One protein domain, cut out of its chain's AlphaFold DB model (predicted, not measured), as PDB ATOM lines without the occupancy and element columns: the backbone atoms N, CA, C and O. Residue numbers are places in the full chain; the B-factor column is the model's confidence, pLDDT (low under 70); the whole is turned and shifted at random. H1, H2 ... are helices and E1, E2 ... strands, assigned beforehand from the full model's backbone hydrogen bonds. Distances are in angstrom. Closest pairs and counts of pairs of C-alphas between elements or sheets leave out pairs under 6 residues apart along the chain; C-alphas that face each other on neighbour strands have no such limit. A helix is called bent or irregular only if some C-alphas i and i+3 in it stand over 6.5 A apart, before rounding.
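Overview. This is residues 504 to 663 of the 1107 residues of an uncharacterized protein of mine drainage metagenome (UniProt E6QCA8). One long helix, H3, makes the spine of an elongated body, with H1 and H4 packed along it; a small three-stranded sheet with H6 over one face sits near one end of H3, and H2 with the short H5 packed on it is at the other. Residues 657 to 663, mostly of H7, stick out. The printed part has 160 residues, with seven named helices and three strands in the order E1 H1 H2 H3 H4 H5 H6 E2 E3 H7; the sheet runs E1 E3 E2, antiparallel, and the class is mostly helix. The whole is compact, with a radius of gyration of the C-alphas of 16.4 A, and spans 52 by 35 by 33 A, only just elongated.

Arrangement. E1, residues 504 to 506, is antiparallel to E3, residues 647 to 651, with N 506 and O 648 2.9 A apart. E3 forms a hairpin with E2, residues 641 to 644, where N 649 and O 642 are 2.8 A apart. H1, residues 508 to 522, only grazes the sheet with residues 508 to 512. H1 touches H3, residues 542 to 567, at a shallow tilt of 20 degrees, opposite ways; the closest C-alphas, of Val 519 and Arg 556, are 5.5 A apart. H2, residues 525 to 539, touches H3 at a steep tilt of 46 degrees, closest at Val 532 and Leu 545, C-alphas 6.4 A apart. H2 is irregular: C-alphas 535 and 538 are 9.1 A apart. H3 and H4, residues 586 to 595, form a helical hairpin at 28 degrees, with the C-alphas of Ala 558 and Phe 590 closest at 4.9 A. H5, residues 599 to 602, touches H2, the C-alphas of Ser 535 and Glu 600 being closest at 5.6 A. H6, residues 626 to 637, is on the sheet at a height of 9.2 A, making two layers, a helix on one face of a sheet. H6 touches H7, residues 655 to 662, closest at Ala 631 and Leu 656, C-alphas 7.0 A apart. Every O i to N i+4 pair is within hydrogen-bond range in H1, H3, H4 and H6, against 9 of 11 in H2 and 3 of 4 in H7; H5 is too short for such a pair.

Along the chain. E1 begins at C-alpha 504, (-16.212, -28.711, 18.097). H1 is 21.1 A long, H2 18.5 A, H3 36.6 A and H6 16.6 A. H3 begins at C-alpha 542, (-31.855, -1.277, -6.000), and H7 ends at C-alpha 662, (-1.881, -18.968, 5.787).

Size, cuts and confidence. The two C-alphas farthest apart, of Lys 538 and Glu 573, are 53.4 A apart. The printed part has no cut. The links H3 to H4 and H5 to H6 are long. Mean pLDDT of the printed part is 73.1; residues 599 to 628 and 651 to 663 are among those under 70.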
ATOM      1  N   LEU A 504     -15.201 -29.724  17.823       55.69
ATOM      2  CA  LEU A 504     -16.212 -28.711  18.097       55.69
ATOM      3  C   LEU A 504     -17.534 -29.428  18.379       55.69
ATOM      4  O   LEU A 504     -18.124 -30.042  17.487       55.69
ATOM      5  N   THR A 505     -17.991 -29.359  19.630       57.91
ATOM      6  CA  THR A 505     -19.294 -29.899  20.034       57.91
ATOM      7  C   THR A 505     -20.256 -28.748  20.276       57.91
ATOM      8  O   THR A 505     -20.103 -27.995  21.237       57.91
ATOM      9  N   LEU A 506     -21.260 -28.618  19.412       69.06
ATOM     10  CA  LEU A 506     -22.331 -27.645  19.572       69.06
ATOM     11  C   LEU A 506     -23.517 -28.333  20.238       69.06
ATOM     12  O   LEU A 506     -24.075 -29.295  19.705       69.06
ATOM     13  N   ASN A 507     -23.901 -27.848  21.417       76.62
ATOM     14  CA  ASN A 507     -25.134 -28.309  22.036       76.62
ATOM     15  C   ASN A 507     -26.354 -27.843  21.215       76.62
ATOM     16  O   ASN A 507     -26.269 -26.876  20.455       76.62
ATOM     17  N   HIS A 508     -27.488 -28.529  21.363       80.12
ATOM     18  CA  HIS A 508     -28.699 -28.224  20.593       80.12
ATOM     19  C   HIS A 508     -29.174 -26.781  20.749       80.12
ATOM     20  O   HIS A 508     -29.537 -26.157  19.760       80.12
ATOM     21  N   LYS A 509     -29.096 -26.223  21.961       77.38
ATOM     22  CA  LYS A 509     -29.475 -24.833  22.217       77.38
ATOM     23  C   LYS A 509     -28.625 -23.858  21.397       77.38
ATOM     24  O   LYS A 509     -29.169 -22.963  20.768       77.38
ATOM     25  N   ASN A 510     -27.314 -24.077  21.330       69.69
ATOM     26  CA  ASN A 510     -26.405 -23.235  20.558       69.69
ATOM     27  C   ASN A 510     -26.707 -23.313  19.055       69.69
ATOM     28  O   ASN A 510     -26.648 -22.295  18.372       69.69
ATOM     29  N   VAL A 511     -27.032 -24.500  18.530       73.56
ATOM     30  CA  VAL A 511     -27.437 -24.656  17.121       73.56
ATOM     31  C   VAL A 511     -28.735 -23.889  16.851       73.56
ATOM     32  O   VAL A 511     -28.825 -23.154  15.867       73.56
ATOM     33  N   ASP A 512     -29.705 -23.993  17.756       80.38
ATOM     34  CA  ASP A 512     -31.018 -23.359  17.630       80.38
ATOM     35  C   ASP A 512     -30.934 -21.838  17.697       80.38
ATOM     36  O   ASP A 512     -31.491 -21.150  16.838       80.38
ATOM     37  N   ASP A 513     -30.214 -21.321  18.691       73.06
ATOM     38  CA  ASP A 513     -30.020 -19.891  18.910       73.06
ATOM     39  C   ASP A 513     -29.272 -19.271  17.720       73.06
ATOM     40  O   ASP A 513     -29.663 -18.210  17.224       73.06
ATOM     41  N   ASN A 514     -28.262 -19.966  17.184       72.62
ATOM     42  CA  ASN A 514     -27.496 -19.519  16.019       72.62
ATOM     43  C   ASN A 514     -28.337 -19.487  14.736       72.62
ATOM     44  O   ASN A 514     -28.307 -18.489  14.009       72.62
ATOM     45  N   ILE A 515     -29.098 -20.551  14.447       81.06
ATOM     46  CA  ILE A 515     -29.950 -20.586  13.251       81.06
ATOM     47  C   ILE A 515     -31.084 -19.561  13.372       81.06
ATOM     48  O   ILE A 515     -31.333 -18.814  12.428       81.06
ATOM     49  N   SER A 516     -31.733 -19.466  14.533       80.88
ATOM     50  CA  SER A 516     -32.839 -18.524  14.755       80.88
ATOM     51  C   SER A 516     -32.377 -17.071  14.645       80.88
ATOM     52  O   SER A 516     -33.049 -16.250  14.022       80.88
ATOM     53  N   THR A 517     -31.194 -16.765  15.181       74.94
ATOM     54  CA  THR A 517     -30.535 -15.461  15.035       74.94
ATOM     55  C   THR A 517     -30.321 -15.095  13.572       74.94
ATOM     56  O   THR A 517     -30.669 -13.991  13.150       74.94
ATOM     57  N   LEU A 518     -29.750 -16.015  12.789       76.94
ATOM     58  CA  LEU A 518     -29.527 -15.801  11.362       76.94
ATOM     59  C   LEU A 518     -30.851 -15.555  10.643       76.94
ATOM     60  O   LEU A 518     -30.997 -14.548   9.960       76.94
ATOM     61  N   VAL A 519     -31.838 -16.427  10.848       84.44
ATOM     62  CA  VAL A 519     -33.160 -16.309  10.221       84.44
ATOM     63  C   VAL A 519     -33.826 -14.969  10.556       84.44
ATOM     64  O   VAL A 519     -34.385 -14.338   9.658       84.44
ATOM     65  N   HIS A 520     -33.722 -14.490  11.801       83.75
ATOM     66  CA  HIS A 520     -34.233 -13.175  12.216       83.75
ATOM     67  C   HIS A 520     -33.599 -12.030  11.425       83.75
ATOM     68  O   HIS A 520     -34.311 -11.210  10.844       83.75
ATOM     69  N   TRP A 521     -32.267 -11.984  11.343       80.69
ATOM     70  CA  TRP A 521     -31.560 -10.924  10.616       80.69
ATOM     71  C   TRP A 521     -31.812 -10.974   9.110       80.69
ATOM     72  O   TRP A 521     -32.069  -9.937   8.496       80.69
ATOM     73  N   LEU A 522     -31.840 -12.176   8.531       83.62
ATOM     74  CA  LEU A 522     -32.194 -12.392   7.127       83.62
ATOM     75  C   LEU A 522     -33.654 -12.034   6.812       83.62
ATOM     76  O   LEU A 522     -34.016 -11.861   5.652       83.62
ATOM     77  N   SER A 523     -34.495 -11.886   7.834       84.81
ATOM     78  CA  SER A 523     -35.886 -11.451   7.693       84.81
ATOM     79  C   SER A 523     -36.073  -9.940   7.845       84.81
ATOM     80  O   SER A 523     -37.200  -9.472   7.711       84.81
ATOM     81  N   LYS A 524     -35.011  -9.162   8.112       87.31
ATOM     82  CA  LYS A 524     -35.059  -7.693   8.231       87.31
ATOM     83  C   LYS A 524     -34.524  -7.030   6.947       87.31
ATOM     84  O   LYS A 524     -33.312  -6.834   6.830       87.31
ATOM     85  N   PRO A 525     -35.383  -6.583   6.003       85.88
ATOM     86  CA  PRO A 525     -34.927  -5.990   4.740       85.88
ATOM     87  C   PRO A 525     -34.083  -4.726   4.934       85.88
ATOM     88  O   PRO A 525     -33.160  -4.462   4.169       85.88
ATOM     89  N   THR A 526     -34.362  -3.949   5.986       86.06
ATOM     90  CA  THR A 526     -33.593  -2.749   6.352       86.06
ATOM     91  C   THR A 526     -32.153  -3.077   6.734       86.06
ATOM     92  O   THR A 526     -31.234  -2.345   6.364       86.06
ATOM     93  N   TRP A 527     -31.945  -4.197   7.429       83.38
ATOM     94  CA  TRP A 527     -30.620  -4.677   7.796       83.38
ATOM     95  C   TRP A 527     -29.852  -5.171   6.565       83.38
ATOM     96  O   TRP A 527     -28.725  -4.724   6.338       83.38
ATOM     97  N   ILE A 528     -30.492  -5.990   5.719       83.56
ATOM     98  CA  ILE A 528     -29.912  -6.463   4.450       83.56
ATOM     99  C   ILE A 528     -29.510  -5.276   3.572       83.56
ATOM    100  O   ILE A 528     -28.385  -5.218   3.082       83.56
ATOM    101  N   ARG A 529     -30.392  -4.282   3.425       88.75
ATOM    102  CA  ARG A 529     -30.114  -3.074   2.644       88.75
ATOM    103  C   ARG A 529     -28.904  -2.312   3.155       88.75
ATOM    104  O   ARG A 529     -28.064  -1.921   2.352       88.75
ATOM    105  N   SER A 530     -28.803  -2.121   4.470       81.62
ATOM    106  CA  SER A 530     -27.645  -1.471   5.091       81.62
ATOM    107  C   SER A 530     -26.343  -2.211   4.765       81.62
ATOM    108  O   SER A 530     -25.359  -1.587   4.371       81.62
ATOM    109  N   ARG A 531     -26.356  -3.549   4.834       78.56
ATOM    110  CA  ARG A 531     -25.189  -4.393   4.541       78.56
ATOM    111  C   ARG A 531     -24.793  -4.380   3.072       78.56
ATOM    112  O   ARG A 531     -23.638  -4.112   2.765       78.56
ATOM    113  N   VAL A 532     -25.747  -4.594   2.172       81.88
ATOM    114  CA  VAL A 532     -25.506  -4.557   0.724       81.88
ATOM    115  C   VAL A 532     -24.998  -3.175   0.307       81.88
ATOM    116  O   VAL A 532     -24.044  -3.075  -0.457       81.88
ATOM    117  N   LYS A 533     -25.561  -2.098   0.869       83.75
ATOM    118  CA  LYS A 533     -25.084  -0.730   0.632       83.75
ATOM    119  C   LYS A 533     -23.676  -0.495   1.172       83.75
ATOM    120  O   LYS A 533     -22.871   0.116   0.479       83.75
ATOM    121  N   GLY A 534     -23.369  -0.978   2.375       78.81
ATOM    122  CA  GLY A 534     -22.032  -0.873   2.963       78.81
ATOM    123  C   GLY A 534     -20.974  -1.629   2.158       78.81
ATOM    124  O   GLY A 534     -19.901  -1.091   1.913       78.81
ATOM    125  N   SER A 535     -21.301  -2.838   1.696       76.69
ATOM    126  CA  SER A 535     -20.389  -3.677   0.915       76.69
ATOM    127  C   SER A 535     -20.177  -3.172  -0.511       76.69
ATOM    128  O   SER A 535     -19.049  -3.193  -0.989       76.69
ATOM    129  N   LEU A 536     -21.238  -2.745  -1.199       81.25
ATOM    130  CA  LEU A 536     -21.144  -2.272  -2.583       81.25
ATOM    131  C   LEU A 536     -20.686  -0.810  -2.676       81.25
ATOM    132  O   LEU A 536     -20.235  -0.366  -3.731       81.25
ATOM    133  N   GLY A 537     -20.818  -0.034  -1.596       88.25
ATOM    134  CA  GLY A 537     -20.455   1.379  -1.560       88.25
ATOM    135  C   GLY A 537     -21.147   2.171  -2.673       88.25
ATOM    136  O   GLY A 537     -22.372   2.282  -2.712       88.25
ATOM    137  N   LYS A 538     -20.353   2.718  -3.599       89.81
ATOM    138  CA  LYS A 538     -20.854   3.479  -4.757       89.81
ATOM    139  C   LYS A 538     -21.554   2.608  -5.803       89.81
ATOM    140  O   LYS A 538     -22.329   3.135  -6.591       89.81
ATOM    141  N   GLU A 539     -21.307   1.301  -5.811       88.31
ATOM    142  CA  GLU A 539     -21.942   0.368  -6.743       88.31
ATOM    143  C   GLU A 539     -23.323  -0.115  -6.283       88.31
ATOM    144  O   GLU A 539     -23.911  -1.001  -6.909       88.31
ATOM    145  N   PHE A 540     -23.827   0.411  -5.166       92.06
ATOM    146  CA  PHE A 540     -25.139   0.062  -4.656       92.06
ATOM    147  C   PHE A 540     -26.241   0.511  -5.628       92.06
ATOM    148  O   PHE A 540     -26.403   1.702  -5.894       92.06
ATOM    149  N   THR A 541     -27.041  -0.445  -6.099       94.62
ATOM    150  CA  THR A 541     -28.273  -0.202  -6.859       94.62
ATOM    151  C   THR A 541     -29.425  -0.998  -6.250       94.62
ATOM    152  O   THR A 541     -29.210  -2.030  -5.611       94.62
ATOM    153  N   GLU A 542     -30.663  -0.546  -6.462       94.56
ATOM    154  CA  GLU A 542     -31.855  -1.277  -6.000       94.56
ATOM    155  C   GLU A 542     -31.986  -2.658  -6.661       94.56
ATOM    156  O   GLU A 542     -32.446  -3.604  -6.032       94.56
ATOM    157  N   GLU A 543     -31.507  -2.816  -7.895       94.69
ATOM    158  CA  GLU A 543     -31.473  -4.109  -8.586       94.69
ATOM    159  C   GLU A 543     -30.512  -5.095  -7.903       94.69
ATOM    160  O   GLU A 543     -30.880  -6.235  -7.612       94.69
ATOM    161  N   LYS A 544     -29.291  -4.649  -7.570       90.38
ATOM    162  CA  LYS A 544     -28.332  -5.472  -6.819       90.38
ATOM    163  C   LYS A 544     -28.847  -5.785  -5.413       90.38
ATOM    164  O   LYS A 544     -28.617  -6.892  -4.925       90.38
ATOM    165  N   LEU A 545     -29.559  -4.850  -4.777       91.50
ATOM    166  CA  LEU A 545     -30.250  -5.097  -3.512       91.50
ATOM    167  C   LEU A 545     -31.301  -6.201  -3.660       91.50
ATOM    168  O   LEU A 545     -31.309  -7.116  -2.841       91.50
ATOM    169  N   GLN A 546     -32.147  -6.138  -4.688       93.38
ATOM    170  CA  GLN A 546     -33.190  -7.138  -4.909       93.38
ATOM    171  C   GLN A 546     -32.592  -8.526  -5.162       93.38
ATOM    172  O   GLN A 546     -32.971  -9.480  -4.493       93.38
ATOM    173  N   LYS A 547     -31.568  -8.627  -6.020       89.62
ATOM    174  CA  LYS A 547     -30.849  -9.890  -6.262       89.62
ATOM    175  C   LYS A 547     -30.266 -10.484  -4.975       89.62
ATOM    176  O   LYS A 547     -30.306 -11.695  -4.768       89.62
ATOM    177  N   ASN A 548     -29.722  -9.629  -4.109       86.94
ATOM    178  CA  ASN A 548     -29.247 -10.044  -2.795       86.94
ATOM    179  C   ASN A 548     -30.410 -10.534  -1.921       86.94
ATOM    180  O   ASN A 548     -30.310 -11.624  -1.367       86.94
ATOM    181  N   LEU A 549     -31.506  -9.770  -1.809       89.00
ATOM    182  CA  LEU A 549     -32.702 -10.146  -1.038       89.00
ATOM    183  C   LEU A 549     -33.251 -11.515  -1.460       89.00
ATOM    184  O   LEU A 549     -33.588 -12.320  -0.592       89.00
ATOM    185  N   ASP A 550     -33.272 -11.803  -2.760       90.94
ATOM    186  CA  ASP A 550     -33.732 -13.087  -3.291       90.94
ATOM    187  C   ASP A 550     -32.803 -14.238  -2.862       90.94
ATOM    188  O   ASP A 550     -33.267 -15.267  -2.366       90.94
ATOM    189  N   ALA A 551     -31.480 -14.054  -2.961       88.94
ATOM    190  CA  ALA A 551     -30.506 -15.041  -2.486       88.94
ATOM    191  C   ALA A 551     -30.586 -15.254  -0.960       88.94
ATOM    192  O   ALA A 551     -30.534 -16.389  -0.478       88.94
ATOM    193  N   TYR A 552     -30.773 -14.172  -0.195       87.44
ATOM    194  CA  TYR A 552     -30.979 -14.214   1.253       87.44
ATOM    195  C   TYR A 552     -32.244 -14.988   1.633       87.44
ATOM    196  O   TYR A 552     -32.220 -15.741   2.609       87.44
ATOM    197  N   ALA A 553     -33.333 -14.832   0.874       91.56
ATOM    198  CA  ALA A 553     -34.574 -15.566   1.101       91.56
ATOM    199  C   ALA A 553     -34.372 -17.076   0.901       91.56
ATOM    200  O   ALA A 553     -34.721 -17.853   1.789       91.56
ATOM    201  N   VAL A 554     -33.714 -17.485  -0.190       93.38
ATOM    202  CA  VAL A 554     -33.391 -18.901  -0.457       93.38
ATOM    203  C   VAL A 554     -32.544 -19.496   0.670       93.38
ATOM    204  O   VAL A 554     -32.829 -20.589   1.160       93.38
ATOM    205  N   PHE A 555     -31.521 -18.772   1.129       91.56
ATOM    206  CA  PHE A 555     -30.669 -19.246   2.214       91.56
ATOM    207  C   PHE A 555     -31.395 -19.324   3.556       91.56
ATOM    208  O   PHE A 555     -31.248 -20.310   4.275       91.56
ATOM    209  N   ARG A 556     -32.220 -18.327   3.890       91.94
ATOM    210  CA  ARG A 556     -33.068 -18.349   5.089       91.94
ATOM    211  C   ARG A 556     -33.993 -19.566   5.095       91.94
ATOM    212  O   ARG A 556     -34.149 -20.216   6.132       91.94
ATOM    213  N   ASP A 557     -34.592 -19.887   3.957       93.94
ATOM    214  CA  ASP A 557     -35.504 -21.021   3.840       93.94
ATOM    215  C   ASP A 557     -34.738 -22.350   3.990       93.94
ATOM    216  O   ASP A 557     -35.170 -23.230   4.739       93.94
ATOM    217  N   ALA A 558     -33.534 -22.452   3.412       93.44
ATOM    218  CA  ALA A 558     -32.641 -23.596   3.602       93.44
ATOM    219  C   ALA A 558     -32.176 -23.757   5.065       93.44
ATOM    220  O   ALA A 558     -32.167 -24.871   5.589       93.44
ATOM    221  N   LEU A 559     -31.859 -22.661   5.765       90.25
ATOM    222  CA  LEU A 559     -31.549 -22.673   7.201       90.25
ATOM    223  C   LEU A 559     -32.730 -23.150   8.043       90.25
ATOM    224  O   LEU A 559     -32.553 -23.901   9.001       90.25
ATOM    225  N   THR A 560     -33.936 -22.719   7.688       93.00
ATOM    226  CA  THR A 560     -35.157 -23.120   8.388       93.00
ATOM    227  C   THR A 560     -35.398 -24.619   8.211       93.00
ATOM    228  O   THR A 560     -35.615 -25.324   9.197       93.00
ATOM    229  N   ALA A 561     -35.257 -25.126   6.982       93.88
ATOM    230  CA  ALA A 561     -35.349 -26.552   6.683       93.88
ATOM    231  C   ALA A 561     -34.265 -27.368   7.407       93.88
ATOM    232  O   ALA A 561     -34.568 -28.407   7.996       93.88
ATOM    233  N   LEU A 562     -33.020 -26.877   7.428       92.81
ATOM    234  CA  LEU A 562     -31.912 -27.473   8.178       92.81
ATOM    235  C   LEU A 562     -32.251 -27.577   9.666       92.81
ATOM    236  O   LEU A 562     -32.044 -28.625  10.276       92.81
ATOM    237  N   ASN A 563     -32.811 -26.513  10.244       92.06
ATOM    238  CA  ASN A 563     -33.197 -26.486  11.650       92.06
ATOM    239  C   ASN A 563     -34.302 -27.502  11.961       92.06
ATOM    240  O   ASN A 563     -34.239 -28.188  12.978       92.06
ATOM    241  N   THR A 564     -35.298 -27.622  11.075       93.94
ATOM    242  CA  THR A 564     -36.371 -28.623  11.182       93.94
ATOM    243  C   THR A 564     -35.843 -30.050  11.043       93.94
ATOM    244  O   THR A 564     -36.308 -30.961  11.729       93.94
ATOM    245  N   GLU A 565     -34.860 -30.278  10.174       93.25
ATOM    246  CA  GLU A 565     -34.227 -31.589  10.043       93.25
ATOM    247  C   GLU A 565     -33.400 -31.924  11.289       93.25
ATOM    248  O   GLU A 565     -33.541 -33.006  11.859       93.25
ATOM    249  N   TYR A 566     -32.600 -30.974  11.774       90.94
ATOM    250  CA  TYR A 566     -31.821 -31.111  13.002       90.94
ATOM    251  C   TYR A 566     -32.710 -31.330  14.238       90.94
ATOM    252  O   TYR A 566     -32.392 -32.170  15.084       90.94
ATOM    253  N   SER A 567     -33.870 -30.665  14.324       91.38
ATOM    254  CA  SER A 567     -34.794 -30.788  15.460       91.38
ATOM    255  C   SER A 567     -35.322 -32.204  15.677       91.38
ATOM    256  O   SER A 567     -35.641 -32.570  16.809       91.38
ATOM    257  N   LYS A 568     -35.350 -33.041  14.631       92.44
ATOM    258  CA  LYS A 568     -35.708 -34.468  14.739       92.44
ATOM    259  C   LYS A 568     -34.739 -35.248  15.632       92.44
ATOM    260  O   LYS A 568     -35.131 -36.255  16.222       92.44
ATOM    261  N   TRP A 569     -33.506 -34.758  15.754       88.94
ATOM    262  CA  TRP A 569     -32.388 -35.424  16.416       88.94
ATOM    263  C   TRP A 569     -31.916 -34.730  17.701       88.94
ATOM    264  O   TRP A 569     -31.033 -35.264  18.375       88.94
ATOM    265  N   ARG A 570     -32.513 -33.581  18.058       85.19
ATOM    266  CA  ARG A 570     -32.204 -32.813  19.283       85.19
ATOM    267  C   ARG A 570     -32.489 -33.575  20.565       85.19
ATOM    268  O   ARG A 570     -31.810 -33.351  21.559       85.19
ATOM    269  N   ASP A 571     -33.486 -34.455  20.540       85.81
ATOM    270  CA  ASP A 571     -33.787 -35.336  21.660       85.81
ATOM    271  C   ASP A 571     -32.583 -36.264  21.906       85.81
ATOM    272  O   ASP A 571     -32.291 -37.118  21.055       85.81
ATOM    273  N   PRO A 572     -31.883 -36.134  23.052       80.88
ATOM    274  CA  PRO A 572     -30.734 -36.972  23.356       80.88
ATOM    275  C   PRO A 572     -31.084 -38.459  23.357       80.88
ATOM    276  O   PRO A 572     -30.205 -39.287  23.132       80.88
ATOM    277  N   GLU A 573     -32.352 -38.824  23.586       82.31
ATOM    278  CA  GLU A 573     -32.805 -40.209  23.528       82.31
ATOM    279  C   GLU A 573     -32.813 -40.775  22.104       82.31
ATOM    280  O   GLU A 573     -32.498 -41.956  21.926       82.31
ATOM    281  N   LYS A 574     -33.097 -39.940  21.095       79.00
ATOM    282  CA  LYS A 574     -33.138 -40.324  19.671       79.00
ATOM    283  C   LYS A 574     -31.758 -40.387  19.018       79.00
ATOM    284  O   LYS A 574     -31.609 -41.033  17.986       79.00
ATOM    285  N   SER A 575     -30.747 -39.759  19.620       81.50
ATOM    286  CA  SER A 575     -29.376 -39.670  19.093       81.50
ATOM    287  C   SER A 575     -28.307 -40.181  20.071       81.50
ATOM    288  O   SER A 575     -27.149 -39.761  20.033       81.50
ATOM    289  N   ARG A 576     -28.665 -41.134  20.949       74.19
ATOM    290  CA  ARG A 576     -27.712 -41.775  21.882       74.19
ATOM    291  C   ARG A 576     -26.533 -42.436  21.176       74.19
ATOM    292  O   ARG A 576     -25.426 -42.451  21.702       74.19
ATOM    293  N   THR A 577     -26.757 -42.989  19.990       67.44
ATOM    294  CA  THR A 577     -25.691 -43.468  19.104       67.44
ATOM    295  C   THR A 577     -25.284 -42.344  18.159       67.44
ATOM    296  O   THR A 577     -26.184 -41.687  17.642       67.44
ATOM    297  N   PRO A 578     -23.984 -42.121  17.896       76.88
ATOM    298  CA  PRO A 578     -23.552 -41.149  16.900       76.88
ATOM    299  C   PRO A 578     -24.198 -41.428  15.538       76.88
ATOM    300  O   PRO A 578     -24.048 -42.516  14.983       76.88
ATOM    301  N   ILE A 579     -24.922 -40.448  15.006       83.81
ATOM    302  CA  ILE A 579     -25.575 -40.518  13.697       83.81
ATOM    303  C   ILE A 579     -24.758 -39.673  12.739       83.81
ATOM    304  O   ILE A 579     -24.739 -38.452  12.866       83.81
ATOM    305  N   GLN A 580     -24.079 -40.308  11.787       86.50
ATOM    306  CA  GLN A 580     -23.375 -39.578  10.740       86.50
ATOM    307  C   GLN A 580     -24.388 -38.904   9.814       86.50
ATOM    308  O   GLN A 580     -25.279 -39.556   9.263       86.50
ATOM    309  N   ILE A 581     -24.229 -37.601   9.624       89.75
ATOM    310  CA  ILE A 581     -25.072 -36.816   8.736       89.75
ATOM    311  C   ILE A 581     -24.580 -36.981   7.303       89.75
ATOM    312  O   ILE A 581     -23.406 -36.783   6.994       89.75
ATOM    313  N   ARG A 582     -25.496 -37.382   6.418       85.62
ATOM    314  CA  ARG A 582     -25.247 -37.489   4.979       85.62
ATOM    315  C   ARG A 582     -25.686 -36.202   4.287       85.62
ATOM    316  O   ARG A 582     -26.697 -35.611   4.656       85.62
ATOM    317  N   MET A 583     -24.959 -35.809   3.245       88.25
ATOM    318  CA  MET A 583     -25.263 -34.629   2.428       88.25
ATOM    319  C   MET A 583     -26.476 -34.877   1.502       88.25
ATOM    320  O   MET A 583     -26.338 -35.106   0.293       88.25
ATOM    321  N   SER A 584     -27.674 -34.877   2.090       90.44
ATOM    322  CA  SER A 584     -28.971 -35.122   1.439       90.44
ATOM    323  C   SER A 584     -30.098 -34.303   2.079       90.44
ATOM    324  O   SER A 584     -30.014 -33.972   3.263       90.44
ATOM    325  N   GLY A 585     -31.171 -34.037   1.323       94.81
ATOM    326  CA  GLY A 585     -32.327 -33.262   1.796       94.81
ATOM    327  C   GLY A 585     -31.915 -31.870   2.274       94.81
ATOM    328  O   GLY A 585     -31.025 -31.262   1.685       94.81
ATOM    329  N   ALA A 586     -32.466 -31.430   3.408       94.44
ATOM    330  CA  ALA A 586     -32.196 -30.111   3.981       94.44
ATOM    331  C   ALA A 586     -30.700 -29.808   4.205       94.44
ATOM    332  O   ALA A 586     -30.284 -28.659   4.100       94.44
ATOM    333  N   TRP A 587     -29.870 -30.825   4.475       93.50
ATOM    334  CA  TRP A 587     -28.418 -30.650   4.607       93.50
ATOM    335  C   TRP A 587     -27.749 -30.305   3.274       93.50
ATOM    336  O   TRP A 587     -26.806 -29.521   3.252       93.50
ATOM    337  N   ARG A 588     -28.230 -30.882   2.165       94.12
ATOM    338  CA  ARG A 588     -27.762 -30.546   0.816       94.12
ATOM    339  C   ARG A 588     -28.282 -29.179   0.396       94.12
ATOM    340  O   ARG A 588     -27.480 -28.362  -0.029       94.12
ATOM    341  N   ASP A 589     -29.573 -28.921   0.597       93.81
ATOM    342  CA  ASP A 589     -30.189 -27.635   0.259       93.81
ATOM    343  C   ASP A 589     -29.485 -26.484   0.990       93.81
ATOM    344  O   ASP A 589     -29.227 -25.437   0.405       93.81
ATOM    345  N   PHE A 590     -29.096 -26.708   2.250       93.56
ATOM    346  CA  PHE A 590     -28.265 -25.790   3.018       93.56
ATOM    347  C   PHE A 590     -26.886 -25.553   2.386       93.56
ATOM    348  O   PHE A 590     -26.507 -24.398   2.198       93.56
ATOM    349  N   VAL A 591     -26.136 -26.612   2.061       89.62
ATOM    350  CA  VAL A 591     -24.802 -26.494   1.441       89.62
ATOM    351  C   VAL A 591     -24.890 -25.784   0.091       89.62
ATOM    352  O   VAL A 591     -24.079 -24.901  -0.191       89.62
ATOM    353  N   ASP A 592     -25.888 -26.133  -0.718       92.38
ATOM    354  CA  ASP A 592     -26.120 -25.530  -2.024       92.38
ATOM    355  C   ASP A 592     -26.469 -24.053  -1.864       92.38
ATOM    356  O   ASP A 592     -25.781 -23.212  -2.432       92.38
ATOM    357  N   ALA A 593     -27.456 -23.712  -1.029       90.06
ATOM    358  CA  ALA A 593     -27.834 -22.327  -0.773       90.06
ATOM    359  C   ALA A 593     -26.678 -21.502  -0.188       90.06
ATOM    360  O   ALA A 593     -26.512 -20.352  -0.583       90.06
ATOM    361  N   TYR A 594     -25.856 -22.085   0.696       88.38
ATOM    362  CA  TYR A 594     -24.678 -21.424   1.265       88.38
ATOM    363  C   TYR A 594     -23.634 -21.067   0.197       88.38
ATOM    364  O   TYR A 594     -23.041 -19.993   0.254       88.38
ATOM    365  N   ARG A 595     -23.407 -21.941  -0.795       85.25
ATOM    366  CA  ARG A 595     -22.455 -21.686  -1.894       85.25
ATOM    367  C   ARG A 595     -22.899 -20.545  -2.811       85.25
ATOM    368  O   ARG A 595     -22.047 -19.776  -3.243       85.25
ATOM    369  N   LYS A 596     -24.211 -20.397  -3.021       86.81
ATOM    370  CA  LYS A 596     -24.799 -19.333  -3.858       86.81
ATOM    371  C   LYS A 596     -24.911 -17.983  -3.155       86.81
ATOM    372  O   LYS A 596     -25.465 -17.041  -3.725       86.81
ATOM    373  N   LEU A 597     -24.471 -17.890  -1.899       82.56
ATOM    374  CA  LEU A 597     -24.560 -16.646  -1.153       82.56
ATOM    375  C   LEU A 597     -23.686 -15.573  -1.817       82.56
ATOM    376  O   LEU A 597     -22.506 -15.829  -2.068       82.56
ATOM    377  N   PRO A 598     -24.223 -14.367  -2.080       76.50
ATOM    378  CA  PRO A 598     -23.429 -13.252  -2.583       76.50
ATOM    379  C   PRO A 598     -22.166 -13.004  -1.743       76.50
ATOM    380  O   PRO A 598     -22.153 -13.207  -0.528       76.50
ATOM    381  N   LYS A 599     -21.080 -12.528  -2.360       67.44
ATOM    382  CA  LYS A 599     -19.830 -12.230  -1.632       67.44
ATOM    383  C   LYS A 599     -20.038 -11.138  -0.582       67.44
ATOM    384  O   LYS A 599     -19.435 -11.189   0.487       67.44
ATOM    385  N   GLU A 600     -20.965 -10.222  -0.828       63.03
ATOM    386  CA  GLU A 600     -21.416  -9.169   0.087       63.03
ATOM    387  C   GLU A 600     -21.957  -9.741   1.417       63.03
ATOM    388  O   GLU A 600     -21.958  -9.076   2.449       63.03
ATOM    389  N   LEU A 601     -22.369 -11.010   1.399       55.66
ATOM    390  CA  LEU A 601     -22.866 -11.809   2.520       55.66
ATOM    391  C   LEU A 601     -21.732 -12.485   3.300       55.66
ATOM    392  O   LEU A 601     -21.830 -12.738   4.499       55.66
ATOM    393  N   THR A 602     -20.602 -12.753   2.641       51.53
ATOM    394  CA  THR A 602     -19.393 -13.210   3.337       51.53
ATOM    395  C   THR A 602     -18.783 -12.114   4.220       51.53
ATOM    396  O   THR A 602     -18.013 -12.449   5.114       51.53
ATOM    397  N   LEU A 603     -19.209 -10.853   4.068       44.88
ATOM    398  CA  LEU A 603     -18.946  -9.707   4.958       44.88
ATOM    399  C   LEU A 603     -19.996  -9.570   6.085       44.88
ATOM    400  O   LEU A 603     -20.305  -8.486   6.573       44.88
ATOM    401  N   MET A 604     -20.624 -10.680   6.479       48.56
ATOM    402  CA  MET A 604     -21.339 -10.806   7.759       48.56
ATOM    403  C   MET A 604     -20.397 -11.322   8.861       48.56
ATOM    404  O   MET A 604     -20.829 -11.911   9.856       48.56
ATOM    405  N   ASP A 605     -19.094 -11.184   8.631       44.53
ATOM    406  CA  ASP A 605     -18.046 -11.847   9.374       44.53
ATOM    407  C   ASP A 605     -17.536 -10.953  10.493       44.53
ATOM    408  O   ASP A 605     -16.701 -10.072  10.307       44.53
ATOM    409  N   GLY A 606     -17.991 -11.251  11.705       43.94
ATOM    410  CA  GLY A 606     -17.456 -10.634  12.905       43.94
ATOM    411  C   GLY A 606     -15.995 -10.961  13.220       43.94
ATOM    412  O   GLY A 606     -15.533 -10.568  14.289       43.94
ATOM    413  N   SER A 607     -15.285 -11.720  12.380       39.03
ATOM    414  CA  SER A 607     -13.860 -12.021  12.552       39.03
ATOM    415  C   SER A 607     -12.920 -11.053  11.831       39.03
ATOM    416  O   SER A 607     -11.746 -11.000  12.196       39.03
ATOM    417  N   THR A 608     -13.405 -10.216  10.901       38.19
ATOM    418  CA  THR A 608     -12.591  -9.095  10.413       38.19
ATOM    419  C   THR A 608     -12.626  -7.968  11.445       38.19
ATOM    420  O   THR A 608     -13.683  -7.549  11.914       38.19
ATOM    421  N   LEU A 609     -11.445  -7.479  11.825       32.84
ATOM    422  CA  LEU A 609     -11.216  -6.429  12.829       32.84
ATOM    423  C   LEU A 609     -12.002  -5.114  12.597       32.84
ATOM    424  O   LEU A 609     -11.984  -4.249  13.466       32.84
ATOM    425  N   ALA A 610     -12.685  -4.962  11.459       31.69
ATOM    426  CA  ALA A 610     -13.445  -3.777  11.072       31.69
ATOM    427  C   ALA A 610     -14.957  -3.865  11.370       31.69
ATOM    428  O   ALA A 610     -15.646  -2.844  11.360       31.69
ATOM    429  N   GLU A 611     -15.507  -5.052  11.646       37.81
ATOM    430  CA  GLU A 611     -16.958  -5.229  11.713       37.81
ATOM    431  C   GLU A 611     -17.491  -5.229  13.148       37.81
ATOM    432  O   GLU A 611     -17.528  -6.246  13.847       37.81
ATOM    433  N   ARG A 612     -17.959  -4.047  13.571       40.56
ATOM    434  CA  ARG A 612     -18.704  -3.830  14.818       40.56
ATOM    435  C   ARG A 612     -19.836  -4.873  14.925       40.56
ATOM    436  O   ARG A 612     -20.733  -4.877  14.074       40.56
ATOM    437  N   PRO A 613     -19.868  -5.743  15.954       38.22
ATOM    438  CA  PRO A 613     -21.116  -6.391  16.310       38.22
ATOM    439  C   PRO A 613     -22.096  -5.271  16.664       38.22
ATOM    440  O   PRO A 613     -21.754  -4.366  17.423       38.22
ATOM    441  N   VAL A 614     -23.297  -5.296  16.083       38.88
ATOM    442  CA  VAL A 614     -24.379  -4.378  16.458       38.88
ATOM    443  C   VAL A 614     -24.862  -4.807  17.845       38.88
ATOM    444  O   VAL A 614     -25.907  -5.427  17.999       38.88
ATOM    445  N   LEU A 615     -24.059  -4.522  18.870       38.31
ATOM    446  CA  LEU A 615     -24.470  -4.540  20.264       38.31
ATOM    447  C   LEU A 615     -25.234  -3.239  20.498       38.31
ATOM    448  O   LEU A 615     -24.760  -2.329  21.168       38.31
ATOM    449  N   ASN A 616     -26.405  -3.109  19.877       36.06
ATOM    450  CA  ASN A 616     -27.366  -2.145  20.387       36.06
ATOM    451  C   ASN A 616     -27.800  -2.679  21.755       36.06
ATOM    452  O   ASN A 616     -28.068  -3.874  21.859       36.06
ATOM    453  N   ASN A 617     -27.849  -1.822  22.776       37.56
ATOM    454  CA  ASN A 617     -28.109  -2.113  24.200       37.56
ATOM    455  C   ASN A 617     -29.468  -2.798  24.521       37.56
ATOM    456  O   ASN A 617     -30.008  -2.642  25.614       37.56
ATOM    457  N   GLY A 618     -30.064  -3.536  23.586       44.56
ATOM    458  CA  GLY A 618     -31.286  -4.309  23.745       44.56
ATOM    459  C   GLY A 618     -31.065  -5.806  23.531       44.56
ATOM    460  O   GLY A 618     -30.005  -6.264  23.114       44.56
ATOM    461  N   LYS A 619     -32.131  -6.572  23.771       39.00
ATOM    462  CA  LYS A 619     -32.240  -8.039  23.630       39.00
ATOM    463  C   LYS A 619     -31.938  -8.598  22.216       39.00
ATOM    464  O   LYS A 619     -32.206  -9.764  21.969       39.00
ATOM    465  N   GLU A 620     -31.408  -7.789  21.295       43.31
ATOM    466  CA  GLU A 620     -31.090  -8.134  19.898       43.31
ATOM    467  C   GLU A 620     -29.575  -8.262  19.625       43.31
ATOM    468  O   GLU A 620     -29.143  -8.218  18.473       43.31
ATOM    469  N   ALA A 621     -28.748  -8.410  20.665       46.75
ATOM    470  CA  ALA A 621     -27.304  -8.624  20.553       46.75
ATOM    471  C   ALA A 621     -26.970 -10.060  20.102       46.75
ATOM    472  O   ALA A 621     -26.336 -10.828  20.822       46.75
ATOM    473  N   SER A 622     -27.426 -10.448  18.915       46.28
ATOM    474  CA  SER A 622     -27.225 -11.797  18.394       46.28
ATOM    475  C   SER A 622     -26.135 -11.802  17.321       46.28
ATOM    476  O   SER A 622     -26.191 -11.052  16.345       46.28
ATOM    477  N   ILE A 623     -25.113 -12.638  17.519       48.44
ATOM    478  CA  ILE A 623     -23.924 -12.721  16.667       48.44
ATOM    479  C   ILE A 623     -24.201 -13.600  15.446       48.44
ATOM    480  O   ILE A 623     -24.687 -14.717  15.578       48.44
ATOM    481  N   ILE A 624     -23.832 -13.112  14.255       55.69
ATOM    482  CA  ILE A 624     -23.876 -13.908  13.025       55.69
ATOM    483  C   ILE A 624     -22.738 -14.936  13.052       55.69
ATOM    484  O   ILE A 624     -21.565 -14.550  13.039       55.69
ATOM    485  N   PRO A 625     -23.040 -16.240  13.084       56.31
ATOM    486  CA  PRO A 625     -22.031 -17.238  13.362       56.31
ATOM    487  C   PRO A 625     -21.574 -17.852  12.019       56.31
ATOM    488  O   PRO A 625     -22.009 -18.911  11.602       56.31
ATOM    489  N   LYS A 626     -20.718 -17.158  11.258       61.91
ATOM    490  CA  LYS A 626     -20.276 -17.624   9.920       61.91
ATOM    491  C   LYS A 626     -19.256 -18.772   9.985       61.91
ATOM    492  O   LYS A 626     -19.305 -19.691   9.175       61.91
ATOM    493  N   GLN A 627     -18.349 -18.750  10.965       59.38
ATOM    494  CA  GLN A 627     -17.258 -19.729  11.058       59.38
ATOM    495  C   GLN A 627     -17.752 -21.156  11.325       59.38
ATOM    496  O   GLN A 627     -17.290 -22.084  10.668       59.38
ATOM    497  N   TRP A 628     -18.725 -21.363  12.221       65.38
ATOM    498  CA  TRP A 628     -19.290 -22.711  12.388       65.38
ATOM    499  C   TRP A 628     -20.088 -23.154  11.157       65.38
ATOM    500  O   TRP A 628     -20.122 -24.346  10.896       65.38
ATOM    501  N   MET A 629     -20.680 -22.235  10.380       74.25
ATOM    502  CA  MET A 629     -21.379 -22.574   9.133       74.25
ATOM    503  C   MET A 629     -20.410 -23.034   8.059       74.25
ATOM    504  O   MET A 629     -20.642 -24.060   7.430       74.25
ATOM    505  N   ALA A 630     -19.288 -22.331   7.906       71.88
ATOM    506  CA  ALA A 630     -18.200 -22.774   7.046       71.88
ATOM    507  C   ALA A 630     -17.652 -24.139   7.500       71.88
ATOM    508  O   ALA A 630     -17.545 -25.045   6.681       71.88
ATOM    509  N   ALA A 631     -17.402 -24.317   8.805       66.19
ATOM    510  CA  ALA A 631     -16.953 -25.594   9.364       66.19
ATOM    511  C   ALA A 631     -17.988 -26.715   9.184       66.19
ATOM    512  O   ALA A 631     -17.620 -27.863   8.961       66.19
ATOM    513  N   LEU A 632     -19.280 -26.395   9.275       80.00
ATOM    514  CA  LEU A 632     -20.362 -27.340   9.043       80.00
ATOM    515  C   LEU A 632     -20.405 -27.754   7.572       80.00
ATOM    516  O   LEU A 632     -20.496 -28.940   7.290       80.00
ATOM    517  N   VAL A 633     -20.307 -26.806   6.637       83.38
ATOM    518  CA  VAL A 633     -20.261 -27.096   5.196       83.38
ATOM    519  C   VAL A 633     -19.033 -27.940   4.850       83.38
ATOM    520  O   VAL A 633     -19.164 -28.931   4.137       83.38
ATOM    521  N   GLU A 634     -17.859 -27.584   5.371       74.44
ATOM    522  CA  GLU A 634     -16.617 -28.345   5.199       74.44
ATOM    523  C   GLU A 634     -16.758 -29.761   5.772       74.44
ATOM    524  O   GLU A 634     -16.624 -30.740   5.043       74.44
ATOM    525  N   GLY A 635     -17.181 -29.879   7.032       71.12
ATOM    526  CA  GLY A 635     -17.417 -31.169   7.670       71.12
ATOM    527  C   GLY A 635     -18.465 -32.012   6.939       71.12
ATOM    528  O   GLY A 635     -18.326 -33.229   6.872       71.12
ATOM    529  N   LEU A 636     -19.515 -31.412   6.369       81.31
ATOM    530  CA  LEU A 636     -20.511 -32.135   5.569       81.31
ATOM    531  C   LEU A 636     -19.911 -32.662   4.260       81.31
ATOM    532  O   LEU A 636     -20.202 -33.803   3.891       81.31
ATOM    533  N   ASN A 637     -19.064 -31.875   3.587       80.06
ATOM    534  CA  ASN A 637     -18.346 -32.313   2.384       80.06
ATOM    535  C   ASN A 637     -17.397 -33.480   2.702       80.06
ATOM    536  O   ASN A 637     -17.382 -34.474   1.974       80.06
ATOM    537  N   ASP A 638     -16.713 -33.411   3.844       73.94
ATOM    538  CA  ASP A 638     -15.737 -34.414   4.289       73.94
ATOM    539  C   ASP A 638     -16.379 -35.610   5.012       73.94
ATOM    540  O   ASP A 638     -15.702 -36.555   5.419       73.94
ATOM    541  N   ARG A 639     -17.712 -35.606   5.163       75.94
ATOM    542  CA  ARG A 639     -18.486 -36.613   5.913       75.94
ATOM    543  C   ARG A 639     -18.067 -36.728   7.387       75.94
ATOM    544  O   ARG A 639     -18.191 -37.793   7.992       75.94
ATOM    545  N   MET A 640     -17.627 -35.624   7.978       77.06
ATOM    546  CA  MET A 640     -17.173 -35.486   9.362       77.06
ATOM    547  C   MET A 640     -18.199 -34.784  10.264       77.06
ATOM    548  O   MET A 640     -17.835 -34.053  11.184       77.06
ATOM    549  N   VAL A 641     -19.496 -34.970  10.013       79.69
ATOM    550  CA  VAL A 641     -20.560 -34.382  10.840       79.69
ATOM    551  C   VAL A 641     -21.411 -35.487  11.433       79.69
ATOM    552  O   VAL A 641     -21.916 -36.355  10.718       79.69
ATOM    553  N   TRP A 642     -21.588 -35.439  12.750       87.38
ATOM    554  CA  TRP A 642     -22.400 -36.388  13.498       87.38
ATOM    555  C   TRP A 642     -23.375 -35.664  14.416       87.38
ATOM    556  O   TRP A 642     -23.100 -34.569  14.895       87.38
ATOM    557  N   ILE A 643     -24.491 -36.314  14.729       85.31
ATOM    558  CA  ILE A 643     -25.330 -35.938  15.865       85.31
ATOM    559  C   ILE A 643     -25.164 -36.988  16.956       85.31
ATOM    560  O   ILE A 643     -25.309 -38.184  16.700       85.31
ATOM    561  N   HIS A 644     -24.854 -36.549  18.173       82.31
ATOM    562  CA  HIS A 644     -24.671 -37.426  19.321       82.31
ATOM    563  C   HIS A 644     -25.200 -36.778  20.604       82.31
ATOM    564  O   HIS A 644     -24.772 -35.688  20.979       82.31
ATOM    565  N   ASN A 645     -26.120 -37.458  21.294       82.88
ATOM    566  CA  ASN A 645     -26.816 -36.975  22.494       82.88
ATOM    567  C   ASN A 645     -27.463 -35.592  22.300       82.88
ATOM    568  O   ASN A 645     -27.353 -34.715  23.152       82.88
ATOM    569  N   GLY A 646     -28.095 -35.386  21.149       81.38
ATOM    570  CA  GLY A 646     -28.709 -34.124  20.754       81.38
ATOM    571  C   GLY A 646     -27.714 -33.082  20.251       81.38
ATOM    572  O   GLY A 646     -28.131 -32.088  19.676       81.38
ATOM    573  N   ASN A 647     -26.408 -33.298  20.410       80.75
ATOM    574  CA  ASN A 647     -25.385 -32.323  20.044       80.75
ATOM    575  C   ASN A 647     -24.911 -32.541  18.609       80.75
ATOM    576  O   ASN A 647     -24.740 -33.680  18.177       80.75
ATOM    577  N   LEU A 648     -24.664 -31.448  17.895       79.56
ATOM    578  CA  LEU A 648     -24.019 -31.472  16.590       79.56
ATOM    579  C   LEU A 648     -22.501 -31.490  16.799       79.56
ATOM    580  O   LEU A 648     -21.920 -30.562  17.364       79.56
ATOM    581  N   VAL A 649     -21.864 -32.571  16.368       76.69
ATOM    582  CA  VAL A 649     -20.420 -32.782  16.452       76.69
ATOM    583  C   VAL A 649     -19.839 -32.605  15.060       76.69
ATOM    584  O   VAL A 649     -20.170 -33.358  14.145       76.69
ATOM    585  N   ILE A 650     -18.959 -31.619  14.911       73.44
ATOM    586  CA  ILE A 650     -18.247 -31.346  13.661       73.44
ATOM    587  C   ILE A 650     -16.787 -31.750  13.891       73.44
ATOM    588  O   ILE A 650     -16.082 -31.142  14.702       73.44
ATOM    589  N   GLY A 651     -16.351 -32.824  13.235       53.94
ATOM    590  CA  GLY A 651     -14.962 -33.274  13.265       53.94
ATOM    591  C   GLY A 651     -14.081 -32.313  12.480       53.94
ATOM    592  O   GLY A 651     -14.464 -31.867  11.402       53.94
ATOM    593  N   LYS A 652     -12.914 -31.972  13.030       49.88
ATOM    594  CA  LYS A 652     -12.030 -30.947  12.479       49.88
ATOM    595  C   LYS A 652     -10.634 -31.542  12.288       49.88
ATOM    596  O   LYS A 652      -9.954 -31.797  13.272       49.88
ATOM    597  N   GLU A 653     -10.207 -31.745  11.044       38.09
ATOM    598  CA  GLU A 653      -8.775 -31.914  10.721       38.09
ATOM    599  C   GLU A 653      -8.238 -30.809   9.780       38.09
ATOM    600  O   GLU A 653      -7.027 -30.664   9.667       38.09
ATOM    601  N   GLY A 654      -9.083 -29.974   9.149       35.53
ATOM    602  CA  GLY A 654      -8.669 -29.185   7.971       35.53
ATOM    603  C   GLY A 654      -8.674 -27.652   8.067       35.53
ATOM    604  O   GLY A 654      -7.615 -27.026   8.039       35.53
ATOM    605  N   GLY A 655      -9.845 -27.008   8.058       32.75
ATOM    606  CA  GLY A 655      -9.928 -25.691   7.408       32.75
ATOM    607  C   GLY A 655      -9.774 -24.431   8.253       32.75
ATOM    608  O   GLY A 655      -9.189 -23.455   7.786       32.75
ATOM    609  N   LEU A 656     -10.274 -24.377   9.489       33.56
ATOM    610  CA  LEU A 656     -10.474 -23.056  10.122       33.56
ATOM    611  C   LEU A 656      -9.229 -22.440  10.788       33.56
ATOM    612  O   LEU A 656      -9.174 -21.226  10.941       33.56
ATOM    613  N   TRP A 657      -8.227 -23.244  11.157       36.56
ATOM    614  CA  TRP A 657      -6.970 -22.739  11.747       36.56
ATOM    615  C   TRP A 657      -5.853 -22.588  10.702       36.56
ATOM    616  O   TRP A 657      -5.087 -21.629  10.737       36.56
ATOM    617  N   LYS A 658      -5.849 -23.454   9.678       36.97
ATOM    618  CA  LYS A 658      -4.934 -23.397   8.527       36.97
ATOM    619  C   LYS A 658      -5.129 -22.125   7.691       36.97
ATOM    620  O   LYS A 658      -4.157 -21.519   7.258       36.97
ATOM    621  N   ASN A 659      -6.375 -21.664   7.542       31.95
ATOM    622  CA  ASN A 659      -6.689 -20.424   6.823       31.95
ATOM    623  C   ASN A 659      -6.356 -19.148   7.613       31.95
ATOM    624  O   ASN A 659      -6.034 -18.135   7.002       31.95
ATOM    625  N   PHE A 660      -6.377 -19.196   8.949       31.97
ATOM    626  CA  PHE A 660      -5.968 -18.061   9.782       31.97
ATOM    627  C   PHE A 660      -4.437 -17.881   9.784       31.97
ATOM    628  O   PHE A 660      -3.954 -16.755   9.744       31.97
ATOM    629  N   MET A 661      -3.674 -18.982   9.725       36.09
ATOM    630  CA  MET A 661      -2.201 -18.962   9.653       36.09
ATOM    631  C   MET A 661      -1.653 -18.710   8.235       36.09
ATOM    632  O   MET A 661      -0.638 -18.037   8.087       36.09
ATOM    633  N   ASN A 662      -2.332 -19.171   7.175       34.09
ATOM    634  CA  ASN A 662      -1.881 -18.968   5.787       34.09
ATOM    635  C   ASN A 662      -1.992 -17.516   5.286       34.09
ATOM    636  O   ASN A 662      -1.366 -17.176   4.286       34.09
ATOM    637  N   GLN A 663      -2.774 -16.655   5.944       26.56
ATOM    638  CA  GLN A 663      -2.923 -15.241   5.561       26.56
ATOM    639  C   GLN A 663      -2.212 -14.274   6.526       26.56
ATOM    640  O   GLN A 663      -2.329 -13.061   6.382       26.56
TER     641      GLN A 663